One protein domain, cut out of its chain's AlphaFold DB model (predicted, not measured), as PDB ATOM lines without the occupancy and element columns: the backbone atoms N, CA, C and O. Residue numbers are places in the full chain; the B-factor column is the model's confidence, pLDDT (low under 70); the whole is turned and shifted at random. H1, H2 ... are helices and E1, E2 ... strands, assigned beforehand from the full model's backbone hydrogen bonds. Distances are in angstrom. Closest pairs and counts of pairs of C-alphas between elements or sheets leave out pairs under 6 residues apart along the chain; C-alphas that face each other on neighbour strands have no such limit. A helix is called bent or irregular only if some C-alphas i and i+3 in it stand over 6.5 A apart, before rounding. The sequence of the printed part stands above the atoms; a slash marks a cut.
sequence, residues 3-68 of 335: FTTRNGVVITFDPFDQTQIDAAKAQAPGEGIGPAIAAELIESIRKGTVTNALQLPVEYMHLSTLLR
ATOM      1  N   PHE A   3      -2.512 -14.001  48.863       90.75
ATOM      2  CA  PHE A   3      -3.514 -13.413  49.743       90.75
ATOM      3  C   PHE A   3      -3.199 -13.795  51.187       90.75
ATOM      4  O   PHE A   3      -3.127 -14.977  51.515       90.75
ATOM      5  N   THR A   4      -3.013 -12.798  52.051       93.38
ATOM      6  CA  THR A   4      -2.801 -13.029  53.486       93.38
ATOM      7  C   THR A   4      -4.134 -12.904  54.212       93.38
ATOM      8  O   THR A   4      -4.752 -11.841  54.197       93.38
ATOM      9  N   THR A   5      -4.581 -13.983  54.844       90.44
ATOM     10  CA  THR A   5      -5.800 -14.010  55.660       90.44
ATOM     11  C   THR A   5      -5.615 -13.226  56.964       90.44
ATOM     12  O   THR A   5      -4.494 -12.949  57.399       90.44
ATOM     13  N   ARG A   6      -6.711 -12.921  57.667       87.06
ATOM     14  CA  ARG A   6      -6.683 -12.221  58.967       87.06
ATOM     15  C   ARG A   6      -5.845 -12.922  60.035       87.06
ATOM     16  O   ARG A   6      -5.326 -12.254  60.924       87.06
ATOM     17  N   ASN A   7      -5.716 -14.248  59.971       88.38
ATOM     18  CA  ASN A   7      -4.884 -15.034  60.888       88.38
ATOM     19  C   ASN A   7      -3.433 -15.226  60.400       88.38
ATOM     20  O   ASN A   7      -2.690 -15.985  61.018       88.38
ATOM     21  N   GLY A   8      -3.021 -14.538  59.330       89.94
ATOM     22  CA  GLY A   8      -1.643 -14.534  58.836       89.94
ATOM     23  C   GLY A   8      -1.268 -15.731  57.959       89.94
ATOM     24  O   GLY A   8      -0.084 -15.937  57.700       89.94
ATOM     25  N   VAL A   9      -2.241 -16.523  57.500       92.50
ATOM     26  CA  VAL A   9      -2.000 -17.608  56.540       92.50
ATOM     27  C   VAL A   9      -1.900 -17.009  55.140       92.50
ATOM     28  O   VAL A   9      -2.763 -16.240  54.722       92.50
ATOM     29  N   VAL A  10      -0.847 -17.367  54.410       95.19
ATOM     30  CA  VAL A  10      -0.666 -16.949  53.017       95.19
ATOM     31  C   VAL A  10      -1.235 -18.023  52.097       95.19
ATOM     32  O   VAL A  10      -0.809 -19.177  52.146       95.19
ATOM     33  N   ILE A  11      -2.195 -17.636  51.261       93.19
ATOM     34  CA  ILE A  11      -2.783 -18.473  50.215       93.19
ATOM     35  C   ILE A  11      -2.236 -17.991  48.873       93.19
ATOM     36  O   ILE A  11      -2.437 -16.836  48.492       93.19
ATOM     37  N   THR A  12      -1.558 -18.877  48.149       95.62
ATOM     38  CA  THR A  12      -1.036 -18.598  46.808       95.62
ATOM     39  C   THR A  12      -1.928 -19.262  45.767       95.62
ATOM     40  O   THR A  12      -2.180 -20.462  45.846       95.62
ATOM     41  N   PHE A  13      -2.400 -18.489  44.792       93.00
ATOM     42  CA  PHE A  13      -3.246 -18.983  43.703       93.00
ATOM     43  C   PHE A  13      -3.107 -18.118  42.445       93.00
ATOM     44  O   PHE A  13      -2.655 -16.966  42.503       93.00
ATOM     45  N   ASP A  14      -3.484 -18.673  41.297       93.56
ATOM     46  CA  ASP A  14      -3.597 -17.941  40.035       93.56
ATOM     47  C   ASP A  14      -4.957 -17.213  39.948       93.56
ATOM     48  O   ASP A  14      -5.997 -17.874  39.981       93.56
ATOM     49  N   PRO A  15      -4.992 -15.866  39.843       91.38
ATOM     50  CA  PRO A  15      -6.244 -15.119  39.703       91.38
ATOM     51  C   PRO A  15      -6.938 -15.329  38.343       91.38
ATOM     52  O   PRO A  15      -8.041 -14.818  38.160       91.38
ATOM     53  N   PHE A  16      -6.328 -16.061  37.404       91.31
ATOM     54  CA  PHE A  16      -6.909 -16.417  36.105       91.31
ATOM     55  C   PHE A  16      -7.460 -17.857  36.046       91.31
ATOM     56  O   PHE A  16      -8.134 -18.211  35.081       91.31
ATOM     57  N   ASP A  17      -7.233 -18.681  37.078       92.50
ATOM     58  CA  ASP A  17      -7.702 -20.072  37.147       92.50
ATOM     59  C   ASP A  17      -8.906 -20.205  38.095       92.50
ATOM     60  O   ASP A  17      -8.768 -20.142  39.319       92.50
ATOM     61  N   GLN A  18     -10.098 -20.447  37.534       89.06
ATOM     62  CA  GLN A  18     -11.340 -20.595  38.308       89.06
ATOM     63  C   GLN A  18     -11.244 -21.694  39.379       89.06
ATOM     64  O   GLN A  18     -11.744 -21.514  40.486       89.06
ATOM     65  N   THR A  19     -10.549 -22.798  39.095       93.75
ATOM     66  CA  THR A  19     -10.423 -23.918  40.041       93.75
ATOM     67  C   THR A  19      -9.631 -23.497  41.277       93.75
ATOM     68  O   THR A  19      -9.971 -23.855  42.405       93.75
ATOM     69  N   GLN A  20      -8.570 -22.711  41.074       94.06
ATOM     70  CA  GLN A  20      -7.753 -22.204  42.172       94.06
ATOM     71  C   GLN A  20      -8.457 -21.082  42.941       94.06
ATOM     72  O   GLN A  20      -8.321 -21.014  44.162       94.06
ATOM     73  N   ILE A  21      -9.250 -20.250  42.262       89.69
ATOM     74  CA  ILE A  21     -10.102 -19.233  42.896       89.69
ATOM     75  C   ILE A  21     -11.111 -19.886  43.842       89.69
ATOM     76  O   ILE A  21     -11.241 -19.461  44.994       89.69
ATOM     77  N   ASP A  22     -11.791 -20.935  43.382       90.25
ATOM     78  CA  ASP A  22     -12.780 -21.657  44.180       90.25
ATOM     79  C   ASP A  22     -12.115 -22.319  45.396       90.25
ATOM     80  O   ASP A  22     -12.613 -22.211  46.521       90.25
ATOM     81  N   ALA A  23     -10.934 -22.920  45.203       93.50
ATOM     82  CA  ALA A  23     -10.141 -23.490  46.288       93.50
ATOM     83  C   ALA A  23      -9.696 -22.426  47.309       93.50
ATOM     84  O   ALA A  23      -9.798 -22.656  48.516       93.50
ATOM     85  N   ALA A  24      -9.251 -21.252  46.854       90.81
ATOM     86  CA  ALA A  24      -8.844 -20.155  47.729       90.81
ATOM     87  C   ALA A  24     -10.031 -19.618  48.548       90.81
ATOM     88  O   ALA A  24      -9.929 -19.470  49.767       90.81
ATOM     89  N   LYS A  25     -11.189 -19.399  47.910       87.00
ATOM     90  CA  LYS A  25     -12.426 -18.973  48.590       87.00
ATOM     91  C   LYS A  25     -12.918 -20.004  49.604       87.00
ATOM     92  O   LYS A  25     -13.402 -19.616  50.664       87.00
ATOM     93  N   ALA A  26     -12.767 -21.295  49.308       92.12
ATOM     94  CA  ALA A  26     -13.117 -22.370  50.232       92.12
ATOM     95  C   ALA A  26     -12.163 -22.453  51.437       92.12
ATOM     96  O   ALA A  26     -12.605 -22.763  52.542       92.12
ATOM     97  N   GLN A  27     -10.872 -22.154  51.252       90.19
ATOM     98  CA  GLN A  27      -9.887 -22.130  52.342       90.19
ATOM     99  C   GLN A  27     -10.094 -20.958  53.312       90.19
ATOM    100  O   GLN A  27      -9.776 -21.077  54.494       90.19
ATOM    101  N   ALA A  28     -10.630 -19.837  52.828       87.75
ATOM    102  CA  ALA A  28     -10.800 -18.609  53.605       87.75
ATOM    103  C   ALA A  28     -12.131 -17.899  53.260       87.75
ATOM    104  O   ALA A  28     -12.147 -16.812  52.667       87.75
ATOM    105  N   PRO A  29     -13.279 -18.504  53.623       86.69
ATOM    106  CA  PRO A  29     -14.593 -17.962  53.298       86.69
ATOM    107  C   PRO A  29     -14.852 -16.642  54.037       86.69
ATOM    108  O   PRO A  29     -14.639 -16.529  55.241       86.69
ATOM    109  N   GLY A  30     -15.337 -15.626  53.317       82.25
ATOM    110  CA  GLY A  30     -15.675 -14.316  53.898       82.25
ATOM    111  C   GLY A  30     -14.479 -13.408  54.221       82.25
ATOM    112  O   GLY A  30     -14.670 -12.305  54.729       82.25
ATOM    113  N   GLU A  31     -13.254 -13.821  53.889       82.31
ATOM    114  CA  GLU A  31     -12.028 -13.048  54.150       82.31
ATOM    115  C   GLU A  31     -11.772 -11.938  53.113       82.31
ATOM    116  O   GLU A  31     -10.900 -11.102  53.315       82.31
ATOM    117  N   GLY A  32     -12.559 -11.873  52.032       84.00
ATOM    118  CA  GLY A  32     -12.422 -10.836  50.999       84.00
ATOM    119  C   GLY A  32     -11.558 -11.238  49.798       84.00
ATOM    120  O   GLY A  32     -11.117 -10.373  49.046       84.00
ATOM    121  N   ILE A  33     -11.365 -12.541  49.572       80.75
ATOM    122  CA  ILE A  33     -10.618 -13.071  48.419       80.75
ATOM    123  C   ILE A  33     -11.233 -12.623  47.084       80.75
ATOM    124  O   ILE A  33     -10.506 -12.248  46.171       80.75
ATOM    125  N   GLY A  34     -12.568 -12.594  46.976       79.00
ATOM    126  CA  GLY A  34     -13.260 -12.149  45.758       79.00
ATOM    127  C   GLY A  34     -12.935 -10.702  45.355       79.00
ATOM    128  O   GLY A  34     -12.446 -10.480  44.249       79.00
ATOM    129  N   PRO A  35     -13.135  -9.715  46.248       79.00
ATOM    130  CA  PRO A  35     -12.715  -8.334  46.007       79.00
ATOM    131  C   PRO A  35     -11.224  -8.175  45.672       79.00
ATOM    132  O   PRO A  35     -10.882  -7.374  44.804       79.00
ATOM    133  N   ALA A  36     -10.341  -8.947  46.315       80.69
ATOM    134  CA  ALA A  36      -8.909  -8.910  46.016       80.69
ATOM    135  C   ALA A  36      -8.607  -9.395  44.586       80.69
ATOM    136  O   ALA A  36      -7.844  -8.748  43.869       80.69
ATOM    137  N   ILE A  37      -9.250 -10.483  44.145       83.00
ATOM    138  CA  ILE A  37      -9.140 -10.985  42.766       83.00
ATOM    139  C   ILE A  37      -9.655  -9.946  41.771       83.00
ATOM    140  O   ILE A  37      -8.978  -9.654  40.789       83.00
ATOM    141  N   ALA A  38     -10.824  -9.353  42.035       73.94
ATOM    142  CA  ALA A  38     -11.390  -8.332  41.158       73.94
ATOM    143  C   ALA A  38     -10.427  -7.146  40.976       73.94
ATOM    144  O   ALA A  38     -10.211  -6.708  39.848       73.94
ATOM    145  N   ALA A  39      -9.802  -6.669  42.056       78.25
ATOM    146  CA  ALA A  39      -8.820  -5.588  41.989       78.25
ATOM    147  C   ALA A  39      -7.597  -5.954  41.126       78.25
ATOM    148  O   ALA A  39      -7.175  -5.152  40.292       78.25
ATOM    149  N   GLU A  40      -7.066  -7.172  41.269       85.81
ATOM    150  CA  GLU A  40      -5.922  -7.649  40.478       85.81
ATOM    151  C   GLU A  40      -6.269  -7.809  38.986       85.81
ATOM    152  O   GLU A  40      -5.484  -7.435  38.106       85.81
ATOM    153  N   LEU A  41      -7.468  -8.315  38.677       82.44
ATOM    154  CA  LEU A  41      -7.953  -8.451  37.302       82.44
ATOM    155  C   LEU A  41      -8.190  -7.084  36.648       82.44
ATOM    156  O   LEU A  41      -7.775  -6.877  35.507       82.44
ATOM    157  N   ILE A  42      -8.780  -6.126  37.371       79.31
ATOM    158  CA  ILE A  42      -8.947  -4.739  36.902       79.31
ATOM    159  C   ILE A  42      -7.583  -4.106  36.611       79.31
ATOM    160  O   ILE A  42      -7.400  -3.477  35.567       79.31
ATOM    161  N   GLU A  43      -6.603  -4.302  37.492       80.56
ATOM    162  CA  GLU A  43      -5.250  -3.785  37.294       80.56
ATOM    163  C   GLU A  43      -4.557  -4.424  36.079       80.56
ATOM    164  O   GLU A  43      -3.882  -3.736  35.310       80.56
ATOM    165  N   SER A  44      -4.768  -5.722  35.858       83.31
ATOM    166  CA  SER A  44      -4.243  -6.448  34.696       83.31
ATOM    167  C   SER A  44      -4.875  -5.986  33.379       83.31
ATOM    168  O   SER A  44      -4.173  -5.858  32.371       83.31
ATOM    169  N   ILE A  45      -6.174  -5.663  33.389       78.94
ATOM    170  CA  ILE A  45      -6.877  -5.021  32.266       78.94
ATOM    171  C   ILE A  45      -6.294  -3.626  32.004       78.94
ATOM    172  O   ILE A  45      -5.934  -3.305  30.868       78.94
ATOM    173  N   ARG A  46      -6.144  -2.811  33.058       72.00
ATOM    174  CA  ARG A  46      -5.604  -1.444  32.976       72.00
ATOM    175  C   ARG A  46      -4.198  -1.420  32.378       72.00
ATOM    176  O   ARG A  46      -3.878  -0.521  31.606       72.00
ATOM    177  N   LYS A  47      -3.361  -2.399  32.730       80.88
ATOM    178  CA  LYS A  47      -1.946  -2.439  32.341       80.88
ATOM    179  C   LYS A  47      -1.668  -2.848  30.902       80.88
ATOM    180  O   LYS A  47      -0.577  -2.552  30.431       80.88
ATOM    181  N   GLY A  48      -2.561  -3.550  30.203       77.88
ATOM    182  CA  GLY A  48      -2.123  -4.235  28.975       77.88
ATOM    183  C   GLY A  48      -2.301  -5.723  28.966       77.88
ATOM    184  O   GLY A  48      -2.469  -6.283  27.894       77.88
ATOM    185  N   THR A  49      -2.199  -6.347  30.128       86.81
ATOM    186  CA  THR A  49      -1.882  -7.769  30.215       86.81
ATOM    187  C   THR A  49      -3.073  -8.641  29.840       86.81
ATOM    188  O   THR A  49      -2.894  -9.696  29.240       86.81
ATOM    189  N   VAL A  50      -4.282  -8.170  30.153       79.88
ATOM    190  CA  VAL A  50      -5.540  -8.760  29.691       79.88
ATOM    191  C   VAL A  50      -6.087  -7.884  28.568       79.88
ATOM    192  O   VAL A  50      -6.285  -6.682  28.757       79.88
ATOM    193  N   THR A  51      -6.323  -8.482  27.404       74.62
ATOM    194  CA  THR A  51      -6.856  -7.812  26.201       74.62
ATOM    195  C   THR A  51      -8.082  -8.513  25.629       74.62
ATOM    196  O   THR A  51      -8.767  -7.955  24.780       74.62
ATOM    197  N   ASN A  52      -8.396  -9.724  26.094       73.25
ATOM    198  CA  ASN A  52      -9.532 -10.499  25.616       73.25
ATOM    199  C   ASN A  52     -10.388 -10.978  26.791       73.25
ATOM    200  O   ASN A  52      -9.869 -11.498  27.775       73.25
ATOM    201  N   ALA A  53     -11.709 -10.851  26.659       69.25
ATOM    202  CA  ALA A  53     -12.673 -11.330  27.642       69.25
ATOM    203  C   ALA A  53     -12.482 -12.817  27.988       69.25
ATOM    204  O   ALA A  53     -12.662 -13.194  29.136       69.25
ATOM    205  N   LEU A  54     -12.058 -13.645  27.027       76.12
ATOM    206  CA  LEU A  54     -11.806 -15.078  27.224       76.12
ATOM    207  C   LEU A  54     -10.620 -15.384  28.154       76.12
ATOM    208  O   LEU A  54     -10.435 -16.534  28.536       76.12
ATOM    209  N   GLN A  55      -9.803 -14.384  28.489       79.75
ATOM    210  CA  GLN A  55      -8.717 -14.518  29.462       79.75
ATOM    211  C   GLN A  55      -9.208 -14.329  30.904       79.75
ATOM    212  O   GLN A  55      -8.448 -14.582  31.833       79.75
ATOM    213  N   LEU A  56     -10.445 -13.861  31.105       79.69
ATOM    214  CA  LEU A  56     -11.026 -13.681  32.432       79.69
ATOM    215  C   LEU A  56     -11.647 -14.995  32.931       79.69
ATOM    216  O   LEU A  56     -12.258 -15.722  32.144       79.69
ATOM    217  N   PRO A  57     -11.562 -15.288  34.239       79.94
ATOM    218  CA  PRO A  57     -12.318 -16.387  34.826       79.94
ATOM    219  C   PRO A  57     -13.825 -16.165  34.677       79.94
ATOM    220  O   PRO A  57     -14.296 -15.025  34.682       79.94
ATOM    221  N   VAL A  58     -14.586 -17.261  34.619       77.88
ATOM    222  CA  VAL A  58     -16.041 -17.261  34.378       77.88
ATOM    223  C   VAL A  58     -16.779 -16.318  35.330       77.88
ATOM    224  O   VAL A  58     -17.614 -15.530  34.890       77.88
ATOM    225  N   GLU A  59     -16.434 -16.339  36.618       72.88
ATOM    226  CA  GLU A  59     -17.067 -15.491  37.635       72.88
ATOM    227  C   GLU A  59     -16.815 -13.985  37.413       72.88
ATOM    228  O   GLU A  59     -17.650 -13.143  37.746       72.88
ATOM    229  N   TYR A  60     -15.688 -13.631  36.791       80.81
ATOM    230  CA  TYR A  60     -15.260 -12.249  36.565       80.81
ATOM    231  C   TYR A  60     -15.439 -11.791  35.112       80.81
ATOM    232  O   TYR A  60     -14.985 -10.707  34.746       80.81
ATOM    233  N   MET A  61     -16.157 -12.559  34.284       69.25
ATOM    234  CA  MET A  61     -16.452 -12.212  32.884       69.25
ATOM    235  C   MET A  61     -17.159 -10.861  32.725       69.25
ATOM    236  O   MET A  61     -17.010 -10.198  31.697       69.25
ATOM    237  N   HIS A  62     -17.894 -10.418  33.745       68.31
ATOM    238  CA  HIS A  62     -18.530  -9.102  33.777       68.31
ATOM    239  C   HIS A  62     -17.518  -7.943  33.673       68.31
ATOM    240  O   HIS A  62     -17.860  -6.891  33.141       68.31
ATOM    241  N   LEU A  63     -16.254  -8.144  34.079       71.50
ATOM    242  CA  LEU A  63     -15.177  -7.153  33.935       71.50
ATOM    243  C   LEU A  63     -14.728  -6.952  32.478       71.50
ATOM    244  O   LEU A  63     -13.998  -6.007  32.186       71.50
ATOM    245  N   SER A  64     -15.175  -7.794  31.538       64.06
ATOM    246  CA  SER A  64     -14.867  -7.644  30.106       64.06
ATOM    247  C   SER A  64     -15.384  -6.337  29.495       64.06
ATOM    248  O   SER A  64     -14.878  -5.895  28.463       64.06
ATOM    249  N   THR A  65     -16.348  -5.675  30.135       58.16
ATOM    250  CA  THR A  65     -16.798  -4.327  29.760       58.16
ATOM    251  C   THR A  65     -15.653  -3.312  29.822       58.16
ATOM    252  O   THR A  65     -15.554  -2.452  28.947       58.16
ATOM    253  N   LEU A  66     -14.719  -3.473  30.765       57.47
ATOM    254  CA  LEU A  66     -13.545  -2.609  30.922       57.47
ATOM    255  C   LEU A  66     -12.535  -2.755  29.774       57.47
ATOM    256  O   LEU A  66     -11.825  -1.804  29.459       57.47
ATOM    257  N   LEU A  67     -12.489  -3.920  29.118       57.69
ATOM    258  CA  LEU A  67     -11.660  -4.136  27.926       57.69
ATOM    259  C   LEU A  67     -12.199  -3.357  26.731       57.69
ATOM    260  O   LEU A  67     -11.442  -2.705  26.018       57.69
ATOM    261  N   ARG A  68     -13.525  -3.338  26.565       53.00
ATOM    262  CA  ARG A  68     -14.170  -2.553  25.507       53.00
ATOM    263  C   ARG A  68     -13.950  -1.059  25.706       53.00
ATOM    264  O   ARG A  68     -13.688  -0.366  24.735       53.00
TER     265      ARG A  68
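AT A GLANCE: This is residues 3 to 68 of the 335 residues of an uncharacterized protein of Gammaproteobacteria bacterium HGW-Gammaproteobacteria-1 (UniProt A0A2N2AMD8). An elongated, helical body: the longest helix, H2, has H3 beside it toward one end, while toward the other end H1 meets the first residues of H2 in a corner. The short strand E1 is at H1's end of the body, and residues 3 to 4 are paired with it. The printed part has 66 residues, with one named strand followed by three named helices, E1, H1, H2 and H3, and the class is mostly helix. It is compact, with a radius of gyration of the C-alphas of 12.2 A, and spans 38 by 20 by 16 A.

HOW THE PARTS SIT: H2, residues 33 to 47, touches H3, residues 58 to 68, at a shallow tilt of 28 degrees, the same way; their closest C-alphas, of Ile 45 and Leu 67, are 6.5 A apart. With residues 33 to 34 alone, H2 only just touches H1, residues 18 to 27, and only at the corner by their link, with 3 pairs of C-alphas within 8 A, the closest Lys 25 and Ile 33 at 6.2 A. These two run opposite ways at 36 degrees, only just a steep tilt. H1 and H3 are close but not clearly touching, with C-alphas 18 and 58 7.0 A apart. E1, residues 10 to 12, pairs with no named strand, but residues 3 to 4 pair antiparallel with its residues 10 to 11. The closest C-alphas of E1 and H1, of Ile 11 and Ala 24, are 6.8 A apart. E1 is apart from H2 and H3. In H1 and H2 every O i to N i+4 pair is within hydrogen-bond range; in H3 1 of 7 is, beside 6 of 8 O i to N i+3 pairs.

IN THESE COORDINATES: H2 is 21.1 A long, from C-alpha 33 at (-10.618, -13.071, 48.419). H3 is 17.3 A long, ends with C-alpha 68 at (-14.170, -2.553, 25.507), and is irregular, with C-alphas 59 and 62 7.6 A apart. H1 measures 14.2 A, and E1 6.4 A from C-alpha 10 at (-0.666, -16.949, 53.017).

THE WHOLE: The C-alphas farthest apart, of Asn 7 and Arg 68, are 38.6 A apart. The printed part has no cut and no long link. The mean pLDDT of the printed part is 82.1; residues 53, 61 to 62 and 64 to 68 are under 70.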